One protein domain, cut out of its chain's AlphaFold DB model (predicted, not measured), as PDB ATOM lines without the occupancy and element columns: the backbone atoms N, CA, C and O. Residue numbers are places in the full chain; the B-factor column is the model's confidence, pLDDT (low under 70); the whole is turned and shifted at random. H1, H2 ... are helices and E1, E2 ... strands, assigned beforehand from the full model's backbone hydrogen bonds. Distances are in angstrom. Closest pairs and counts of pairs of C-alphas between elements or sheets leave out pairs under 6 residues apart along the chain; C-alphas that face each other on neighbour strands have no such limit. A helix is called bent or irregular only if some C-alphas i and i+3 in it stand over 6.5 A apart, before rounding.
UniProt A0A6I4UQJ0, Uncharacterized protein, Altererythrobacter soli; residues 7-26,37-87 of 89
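Overview. This is residues 7 to 26 and 37 to 87 of the 89 residues of an uncharacterized protein of Altererythrobacter soli (UniProt A0A6I4UQJ0). One helix, H1, packs slantwise over one face of a bent, three-stranded antiparallel sheet, E2 E1 E3; a long loop, residues 62 to 77, joins E2 to E3, and the hairpin tip, residues 52 to 57, sticks out. The printed part has 71 residues, ordered H1 E1 E2 E3, class mixed. It is loose, radius of gyration of the C-alphas 14.1 A, and flat, spanning 41 by 33 by 15 A.

Arrangement. H1, residues 8 to 26, has every O i to N i+4 pair within hydrogen-bond range. It is on the sheet of E1, residues 39 to 53, E2, residues 56 to 61, and E3, residues 78 to 86, at a height over the sheet of 8.0 A; its closest C-alphas to E3 are Asp 20 and Val 85, 7.0 A. E1 bends by 67 degrees at residue 49. Its residues 39 to 47 pair with E3, N 79 and O 46 3.1 A apart; residues 48 to 53 pair with E2 as a hairpin, N 53 and O 56 2.8 A apart.

Along the chain. H1, 26.0 A long, begins at C-alpha 8 (210.129, 243.640, 215.615). E1 measures 36.1 A, E2 15.9 A and E3 25.2 A, ending at C-alpha 86 (197.870, 226.359, 209.296).

Size, cuts and confidence. The farthest C-alphas, Pro 37 and Gly 55, are 43.6 A apart. Residues 27 to 36 are cut out; C-alphas 26 and 37 are 8.6 A apart. The link E2 to E3 is long. pLDDT is under 70 for 39 residues, among them 63 to 87.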
ATOM      1  N   PRO A   7     214.753 244.544 216.433       85.62
ATOM      2  CA  PRO A   7     213.769 244.798 215.387       85.62
ATOM      3  C   PRO A   7     212.579 243.838 215.498       85.62
ATOM      4  O   PRO A   7     212.742 242.633 215.727       85.62
ATOM      5  N   LEU A   8     211.369 244.395 215.426       78.69
ATOM      6  CA  LEU A   8     210.129 243.640 215.615       78.69
ATOM      7  C   LEU A   8     209.949 242.548 214.549       78.69
ATOM      8  O   LEU A   8     209.499 241.451 214.862       78.69
ATOM      9  N   ASP A   9     210.312 242.836 213.306       75.69
ATOM     10  CA  ASP A   9     210.247 241.929 212.159       75.69
ATOM     11  C   ASP A   9     211.138 240.691 212.325       75.69
ATOM     12  O   ASP A   9     210.679 239.565 212.114       75.69
ATOM     13  N   GLU A  10     212.376 240.869 212.788       83.44
ATOM     14  CA  GLU A  10     213.269 239.750 213.109       83.44
ATOM     15  C   GLU A  10     212.670 238.865 214.209       83.44
ATOM     16  O   GLU A  10     212.698 237.637 214.133       83.44
ATOM     17  N   MET A  11     212.099 239.493 215.237       78.94
ATOM     18  CA  MET A  11     211.515 238.788 216.372       78.94
ATOM     19  C   MET A  11     210.256 237.998 215.988       78.94
ATOM     20  O   MET A  11     210.077 236.867 216.441       78.94
ATOM     21  N   LEU A  12     209.394 238.571 215.144       75.62
ATOM     22  CA  LEU A  12     208.230 237.872 214.596       75.62
ATOM     23  C   LEU A  12     208.657 236.702 213.702       75.62
ATOM     24  O   LEU A  12     208.060 235.632 213.790       75.62
ATOM     25  N   SER A  13     209.713 236.872 212.902       77.50
ATOM     26  CA  SER A  13     210.240 235.812 212.031       77.50
ATOM     27  C   SER A  13     210.757 234.613 212.833       77.50
ATOM     28  O   SER A  13     210.424 233.470 212.520       77.50
ATOM     29  N   GLU A  14     211.510 234.853 213.911       80.12
ATOM     30  CA  GLU A  14     211.961 233.787 214.817       80.12
ATOM     31  C   GLU A  14     210.800 233.074 215.513       80.12
ATOM     32  O   GLU A  14     210.812 231.848 215.643       80.12
ATOM     33  N   LEU A  15     209.788 233.829 215.949       75.00
ATOM     34  CA  LEU A  15     208.603 233.257 216.580       75.00
ATOM     35  C   LEU A  15     207.849 232.345 215.605       75.00
ATOM     36  O   LEU A  15     207.518 231.223 215.974       75.00
ATOM     37  N   VAL A  16     207.623 232.791 214.366       73.12
ATOM     38  CA  VAL A  16     206.981 231.976 213.320       73.12
ATOM     39  C   VAL A  16     207.773 230.693 213.066       73.12
ATOM     40  O   VAL A  16     207.182 229.618 213.081       73.12
ATOM     41  N   ALA A  17     209.100 230.772 212.926       76.88
ATOM     42  CA  ALA A  17     209.943 229.591 212.724       76.88
ATOM     43  C   ALA A  17     209.875 228.600 213.906       76.88
ATOM     44  O   ALA A  17     209.812 227.386 213.713       76.88
ATOM     45  N   GLY A  18     209.854 229.107 215.143       74.06
ATOM     46  CA  GLY A  18     209.692 228.276 216.337       74.06
ATOM     47  C   GLY A  18     208.313 227.617 216.424       74.06
ATOM     48  O   GLY A  18     208.211 226.463 216.846       74.06
ATOM     49  N   LEU A  19     207.260 228.328 216.012       68.94
ATOM     50  CA  LEU A  19     205.894 227.810 215.974       68.94
ATOM     51  C   LEU A  19     205.697 226.759 214.886       68.94
ATOM     52  O   LEU A  19     205.020 225.774 215.152       68.94
ATOM     53  N   ASP A  20     206.306 226.930 213.718       72.38
ATOM     54  CA  ASP A  20     206.281 225.941 212.638       72.38
ATOM     55  C   ASP A  20     206.930 224.624 213.093       72.38
ATOM     56  O   ASP A  20     206.307 223.562 213.092       72.38
ATOM     57  N   TRP A  21     208.129 224.712 213.677       75.88
ATOM     58  CA  TRP A  21     208.814 223.560 214.264       75.88
ATOM     59  C   TRP A  21     208.017 222.892 215.398       75.88
ATOM     60  O   TRP A  21     207.965 221.660 215.515       75.88
ATOM     61  N   ALA A  22     207.391 223.695 216.264       66.00
ATOM     62  CA  ALA A  22     206.526 223.187 217.325       66.00
ATOM     63  C   ALA A  22     205.251 222.555 216.753       66.00
ATOM     64  O   ALA A  22     204.787 221.551 217.294       66.00
ATOM     65  N   GLY A  23     204.725 223.101 215.657       68.25
ATOM     66  CA  GLY A  23     203.614 222.581 214.876       68.25
ATOM     67  C   GLY A  23     203.931 221.209 214.299       68.25
ATOM     68  O   GLY A  23     203.161 220.285 214.528       68.25
ATOM     69  N   GLU A  24     205.092 221.012 213.677       72.25
ATOM     70  CA  GLU A  24     205.516 219.699 213.167       72.25
ATOM     71  C   GLU A  24     205.624 218.642 214.278       72.25
ATOM     72  O   GLU A  24     205.155 217.506 214.136       72.25
ATOM     73  N   ARG A  25     206.232 218.993 215.421       68.56
ATOM     74  CA  ARG A  25     206.309 218.085 216.580       68.56
ATOM     75  C   ARG A  25     204.944 217.834 217.210       68.56
ATOM     76  O   ARG A  25     204.646 216.700 217.584       68.56
ATOM     77  N   GLY A  26     204.141 218.883 217.349       62.09
ATOM     78  CA  GLY A  26     202.795 218.838 217.903       62.09
ATOM     79  C   GLY A  26     201.882 217.982 217.040       62.09
ATOM     80  O   GLY A  26     201.233 217.084 217.560       62.09
ATOM     81  N   PRO A  37     195.244 219.527 214.507       60.53
ATOM     82  CA  PRO A  37     195.075 220.956 214.731       60.53
ATOM     83  C   PRO A  37     195.084 221.700 213.388       60.53
ATOM     84  O   PRO A  37     196.029 221.572 212.615       60.53
ATOM     85  N   SER A  38     194.035 222.478 213.113       64.00
ATOM     86  CA  SER A  38     193.912 223.268 211.877       64.00
ATOM     87  C   SER A  38     194.636 224.610 211.954       64.00
ATOM     88  O   SER A  38     195.103 225.115 210.941       64.00
ATOM     89  N   SER A  39     194.714 225.195 213.152       61.91
ATOM     90  CA  SER A  39     195.371 226.478 213.390       61.91
ATOM     91  C   SER A  39     195.798 226.635 214.845       61.91
ATOM     92  O   SER A  39     195.072 226.209 215.747       61.91
ATOM     93  N   ILE A  40     196.917 227.317 215.082       60.31
ATOM     94  CA  ILE A  40     197.312 227.795 216.414       60.31
ATOM     95  C   ILE A  40     197.315 229.325 216.388       60.31
ATOM     96  O   ILE A  40     197.914 229.913 215.490       60.31
ATOM     97  N   GLU A  41     196.643 229.952 217.359       60.53
ATOM     98  CA  GLU A  41     196.558 231.409 217.504       60.53
ATOM     99  C   GLU A  41     197.254 231.864 218.791       60.53
ATOM    100  O   GLU A  41     197.026 231.309 219.868       60.53
ATOM    101  N   PHE A  42     198.080 232.903 218.673       60.47
ATOM    102  CA  PHE A  42     198.703 233.582 219.803       60.47
ATOM    103  C   PHE A  42     198.313 235.056 219.796       60.47
ATOM    104  O   PHE A  42     198.396 235.706 218.758       60.47
ATOM    105  N   ASP A  43     197.949 235.572 220.969       64.88
ATOM    106  CA  ASP A  43     197.889 237.006 221.245       64.88
ATOM    107  C   ASP A  43     199.032 237.338 222.205       64.88
ATOM    108  O   ASP A  43     199.031 236.941 223.376       64.88
ATOM    109  N   LEU A  44     200.066 237.991 221.676       64.06
ATOM    110  CA  LEU A  44     201.248 238.365 222.439       64.06
ATOM    111  C   LEU A  44     201.307 239.887 222.556       64.06
ATOM    112  O   LEU A  44     201.549 240.557 221.550       64.06
ATOM    113  N   PRO A  45     201.146 240.450 223.768       64.81
ATOM    114  CA  PRO A  45     201.382 241.864 223.979       64.81
ATOM    115  C   PRO A  45     202.886 242.134 223.877       64.81
ATOM    116  O   PRO A  45     203.669 241.708 224.730       64.81
ATOM    117  N   VAL A  46     203.282 242.850 222.829       70.12
ATOM    118  CA  VAL A  46     204.670 243.263 222.608       70.12
ATOM    119  C   VAL A  46     204.813 244.745 222.937       70.12
ATOM    120  O   VAL A  46     204.137 245.575 222.330       70.12
ATOM    121  N   GLU A  47     205.695 245.080 223.881       74.31
ATOM    122  CA  GLU A  47     206.115 246.470 224.097       74.31
ATOM    123  C   GLU A  47     206.949 246.924 222.906       74.31
ATOM    124  O   GLU A  47     207.972 246.306 222.604       74.31
ATOM    125  N   ALA A  48     206.512 247.999 222.248       76.25
ATOM    126  CA  ALA A  48     207.195 248.555 221.092       76.25
ATOM    127  C   ALA A  48     207.545 250.036 221.283       76.25
ATOM    128  O   ALA A  48     206.802 250.796 221.912       76.25
ATOM    129  N   CYS A  49     208.659 250.459 220.693       82.06
ATOM    130  CA  CYS A  49     209.022 251.862 220.528       82.06
ATOM    131  C   CYS A  49     209.567 252.121 219.116       82.06
ATOM    132  O   CYS A  49     210.054 251.213 218.448       82.06
ATOM    133  N   LEU A  50     209.491 253.372 218.666       85.50
ATOM    134  CA  LEU A  50     210.035 253.819 217.384       85.50
ATOM    135  C   LEU A  50     211.377 254.514 217.601       85.50
ATOM    136  O   LEU A  50     211.486 255.401 218.447       85.50
ATOM    137  N   GLU A  51     212.379 254.130 216.819       88.69
ATOM    138  CA  GLU A  51     213.713 254.730 216.829       88.69
ATOM    139  C   GLU A  51     214.153 255.021 215.392       88.69
ATOM    140  O   GLU A  51     213.852 254.251 214.479       88.69
ATOM    141  N   GLN A  52     214.858 256.133 215.176       88.19
ATOM    142  CA  GLN A  52     215.434 256.440 213.871       88.19
ATOM    143  C   GLN A  52     216.852 255.859 213.786       88.19
ATOM    144  O   GLN A  52     217.727 256.243 214.561       88.19
ATOM    145  N   ARG A  53     217.084 254.951 212.835       88.88
ATOM    146  CA  ARG A  53     218.384 254.321 212.559       88.88
ATOM    147  C   ARG A  53     218.736 254.528 211.096       88.88
ATOM    148  O   ARG A  53     217.923 254.231 210.231       88.88
ATOM    149  N   GLU A  54     219.912 255.091 210.824       89.56
ATOM    150  CA  GLU A  54     220.413 255.297 209.450       89.56
ATOM    151  C   GLU A  54     219.417 256.033 208.524       89.56
ATOM    152  O   GLU A  54     219.334 255.787 207.326       89.56
ATOM    153  N   GLY A  55     218.627 256.955 209.089       88.81
ATOM    154  CA  GLY A  55     217.611 257.718 208.352       88.81
ATOM    155  C   GLY A  55     216.267 257.003 208.169       88.81
ATOM    156  O   GLY A  55     215.331 257.618 207.661       88.81
ATOM    157  N   GLN A  56     216.127 255.761 208.634       85.19
ATOM    158  CA  GLN A  56     214.893 254.977 208.582       85.19
ATOM    159  C   GLN A  56     214.247 254.858 209.967       85.19
ATOM    160  O   GLN A  56     214.929 254.798 210.989       85.19
ATOM    161  N   TRP A  57     212.915 254.826 210.008       86.31
ATOM    162  CA  TRP A  57     212.172 254.532 211.232       86.31
ATOM    163  C   TRP A  57     212.098 253.023 211.440       86.31
ATOM    164  O   TRP A  57     211.576 252.306 210.590       86.31
ATOM    165  N   VAL A  58     212.598 252.555 212.580       86.94
ATOM    166  CA  VAL A  58     212.610 251.143 212.961       86.94
ATOM    167  C   VAL A  58     211.728 250.953 214.187       86.94
ATOM    168  O   VAL A  58     211.840 251.687 215.174       86.94
ATOM    169  N   VAL A  59     210.846 249.955 214.131       82.62
ATOM    170  CA  VAL A  59     210.058 249.527 215.288       82.62
ATOM    171  C   VAL A  59     210.884 248.524 216.078       82.62
ATOM    172  O   VAL A  59     211.196 247.432 215.599       82.62
ATOM    173  N   LEU A  60     211.239 248.904 217.296       83.94
ATOM    174  CA  LEU A  60     211.957 248.059 218.235       83.94
ATOM    175  C   LEU A  60     210.979 247.468 219.230       83.94
ATOM    176  O   LEU A  60     210.088 248.162 219.716       83.94
ATOM    177  N   ALA A  61     211.182 246.199 219.548       80.06
ATOM    178  CA  ALA A  61     210.311 245.450 220.425       80.06
ATOM    179  C   ALA A  61     211.089 244.709 221.514       80.06
ATOM    180  O   ALA A  61     212.223 244.260 221.311       80.06
ATOM    181  N   ASP A  62     210.457 244.579 222.678       74.69
ATOM    182  CA  ASP A  62     210.904 243.667 223.725       74.69
ATOM    183  C   ASP A  62     210.441 242.234 223.418       74.69
ATOM    184  O   ASP A  62     209.327 242.010 222.941       74.69
ATOM    185  N   SER A  63     211.292 241.248 223.725       66.62
ATOM    186  CA  SER A  63     210.962 239.833 223.518       66.62
ATOM    187  C   SER A  63     209.681 239.453 224.269       66.62
ATOM    188  O   SER A  63     209.620 239.667 225.491       66.62
ATOM    189  N   PRO A  64     208.669 238.880 223.585       63.78
ATOM    190  CA  PRO A  64     207.438 238.471 224.231       63.78
ATOM    191  C   PRO A  64     207.774 237.385 225.245       63.78
ATOM    192  O   PRO A  64     208.254 236.302 224.920       63.78
ATOM    193  N   ARG A  65     207.539 237.689 226.518       63.28
ATOM    194  CA  ARG A  65     207.651 236.708 227.591       63.28
ATOM    195  C   ARG A  65     206.278 236.100 227.800       63.28
ATOM    196  O   ARG A  65     205.324 236.842 228.018       63.28
ATOM    197  N   THR A  66     206.198 234.772 227.832       57.06
ATOM    198  CA  THR A  66     205.026 234.027 228.312       57.06
ATOM    199  C   THR A  66     204.865 234.259 229.815       57.06
ATOM    200  O   THR A  66     205.194 233.419 230.650       57.06
ATOM    201  N   ARG A  67     204.446 235.465 230.186       56.00
ATOM    202  CA  ARG A  67     204.035 235.815 231.537       56.00
ATOM    203  C   ARG A  67     202.536 236.021 231.500       56.00
ATOM    204  O   ARG A  67     202.049 236.809 230.698       56.00
ATOM    205  N   LEU A  68     201.833 235.343 232.400       55.22
ATOM    206  CA  LEU A  68     200.451 235.676 232.711       55.22
ATOM    207  C   LEU A  68     200.441 237.113 233.242       55.22
ATOM    208  O   LEU A  68     200.955 237.382 234.327       55.22
ATOM    209  N   ARG A  69     199.934 238.041 232.433       59.09
ATOM    210  CA  ARG A  69     199.670 239.427 232.819       59.09
ATOM    211  C   ARG A  69     198.171 239.646 232.764       59.09
ATOM    212  O   ARG A  69     197.517 239.175 231.836       59.09
ATOM    213  N   THR A  70     197.624 240.344 233.750       58.38
ATOM    214  CA  THR A  70     196.229 240.777 233.673       58.38
ATOM    215  C   THR A  70     196.127 241.966 232.718       58.38
ATOM    216  O   THR A  70     197.125 242.641 232.465       58.38
ATOM    217  N   ALA A  71     194.939 242.253 232.179       60.88
ATOM    218  CA  ALA A  71     194.744 243.363 231.238       60.88
ATOM    219  C   ALA A  71     195.193 244.733 231.797       60.88
ATOM    220  O   ALA A  71     195.534 245.628 231.028       60.88
ATOM    221  N   PHE A  72     195.232 244.879 233.126       56.84
ATOM    222  CA  PHE A  72     195.685 246.082 233.828       56.84
ATOM    223  C   PHE A  72     197.213 246.241 233.862       56.84
ATOM    224  O   PHE A  72     197.703 247.356 234.007       56.84
ATOM    225  N   ASP A  73     197.968 245.154 233.676       62.66
ATOM    226  CA  ASP A  73     199.439 245.144 233.673       62.66
ATOM    227  C   ASP A  73     200.025 245.334 232.262       62.66
ATOM    228  O   ASP A  73     201.231 245.134 232.035       62.66
ATOM    229  N   LEU A  74     199.159 245.636 231.288       61.09
ATOM    230  CA  LEU A  74     199.523 245.757 229.887       61.09
ATOM    231  C   LEU A  74     199.959 247.198 229.551       61.09
ATOM    232  O   LEU A  74     199.211 248.145 229.789       61.09
ATOM    233  N   PRO A  75     201.147 247.378 228.958       61.59
ATOM    234  CA  PRO A  75     201.664 248.670 228.508       61.59
ATOM    235  C   PRO A  75     200.762 249.352 227.471       61.59
ATOM    236  O   PRO A  75     200.107 248.692 226.657       61.59
ATOM    237  N   ALA A  76     200.769 250.689 227.465       61.66
ATOM    238  CA  ALA A  76     199.984 251.493 226.526       61.66
ATOM    239  C   ALA A  76     200.472 251.352 225.070       61.66
ATOM    240  O   ALA A  76     199.664 251.299 224.147       61.66
ATOM    241  N   SER A  77     201.785 251.242 224.863       59.53
ATOM    242  CA  SER A  77     202.432 251.059 223.559       59.53
ATOM    243  C   SER A  77     202.598 249.574 223.228       59.53
ATOM    244  O   SER A  77     203.715 249.055 223.174       59.53
ATOM    245  N   ARG A  78     201.462 248.885 223.052       66.38
ATOM    246  CA  ARG A  78     201.422 247.470 222.661       66.38
ATOM    247  C   ARG A  78     201.046 247.288 221.197       66.38
ATOM    248  O   ARG A  78     200.194 248.004 220.675       66.38
ATOM    249  N   LEU A  79     201.620 246.263 220.588       61.91
ATOM    250  CA  LEU A  79     201.122 245.677 219.350       61.91
ATOM    251  C   LEU A  79     200.557 244.291 219.666       61.91
ATOM    252  O   LEU A  79     201.171 243.537 220.421       61.91
ATOM    253  N   THR A  80     199.392 243.980 219.098       64.69
ATOM    254  CA  THR A  80     198.845 242.620 219.079       64.69
ATOM    255  C   THR A  80     199.293 241.968 217.782       64.69
ATOM    256  O   THR A  80     198.874 242.376 216.698       64.69
ATOM    257  N   ALA A  81     200.169 240.974 217.892       61.72
ATOM    258  CA  ALA A  81     200.548 240.134 216.767       61.72
ATOM    259  C   ALA A  81     199.640 238.904 216.753       61.72
ATOM    260  O   ALA A  81     199.735 238.072 217.649       61.72
ATOM    261  N   ARG A  82     198.778 238.798 215.737       65.50
ATOM    262  CA  ARG A  82     197.986 237.594 215.476       65.50
ATOM    263  C   ARG A  82     198.736 236.731 214.472       65.50
ATOM    264  O   ARG A  82     198.894 237.130 213.321       65.50
ATOM    265  N   ILE A  83     199.192 235.568 214.916       62.25
ATOM    266  CA  ILE A  83     199.888 234.599 214.066       62.25
ATOM    267  C   ILE A  83     198.974 233.397 213.897       62.25
ATOM    268  O   ILE A  83     198.510 232.841 214.889       62.25
ATOM    269  N   VAL A  84     198.719 233.027 212.644       61.75
ATOM    270  CA  VAL A  84     197.962 231.831 212.278       61.75
ATOM    271  C   VAL A  84     198.927 230.904 211.557       61.75
ATOM    272  O   VAL A  84     199.438 231.249 210.495       61.75
ATOM    273  N   VAL A  85     199.200 229.752 212.161       61.28
ATOM    274  CA  VAL A  85     199.952 228.666 211.521       61.28
ATOM    275  C   VAL A  85     198.946 227.603 211.120       61.28
ATOM    276  O   VAL A  85     198.297 227.036 211.997       61.28
ATOM    277  N   GLU A  86     198.783 227.375 209.821       63.38
ATOM    278  CA  GLU A  86     197.870 226.359 209.296       63.38
ATOM    279  C   GLU A  86     198.542 224.982 209.319       63.38
ATOM    280  O   GLU A  86     199.687 224.827 208.896       63.38
ATOM    281  N   GLY A  87     197.835 223.975 209.835       55.03
ATOM    282  CA  GLY A  87     198.312 222.594 209.806       55.03
ATOM    283  C   GLY A  87     198.262 222.039 208.383       55.03
ATOM    284  O   GLY A  87     197.182 221.952 207.800       55.03
TER     285      GLY A  87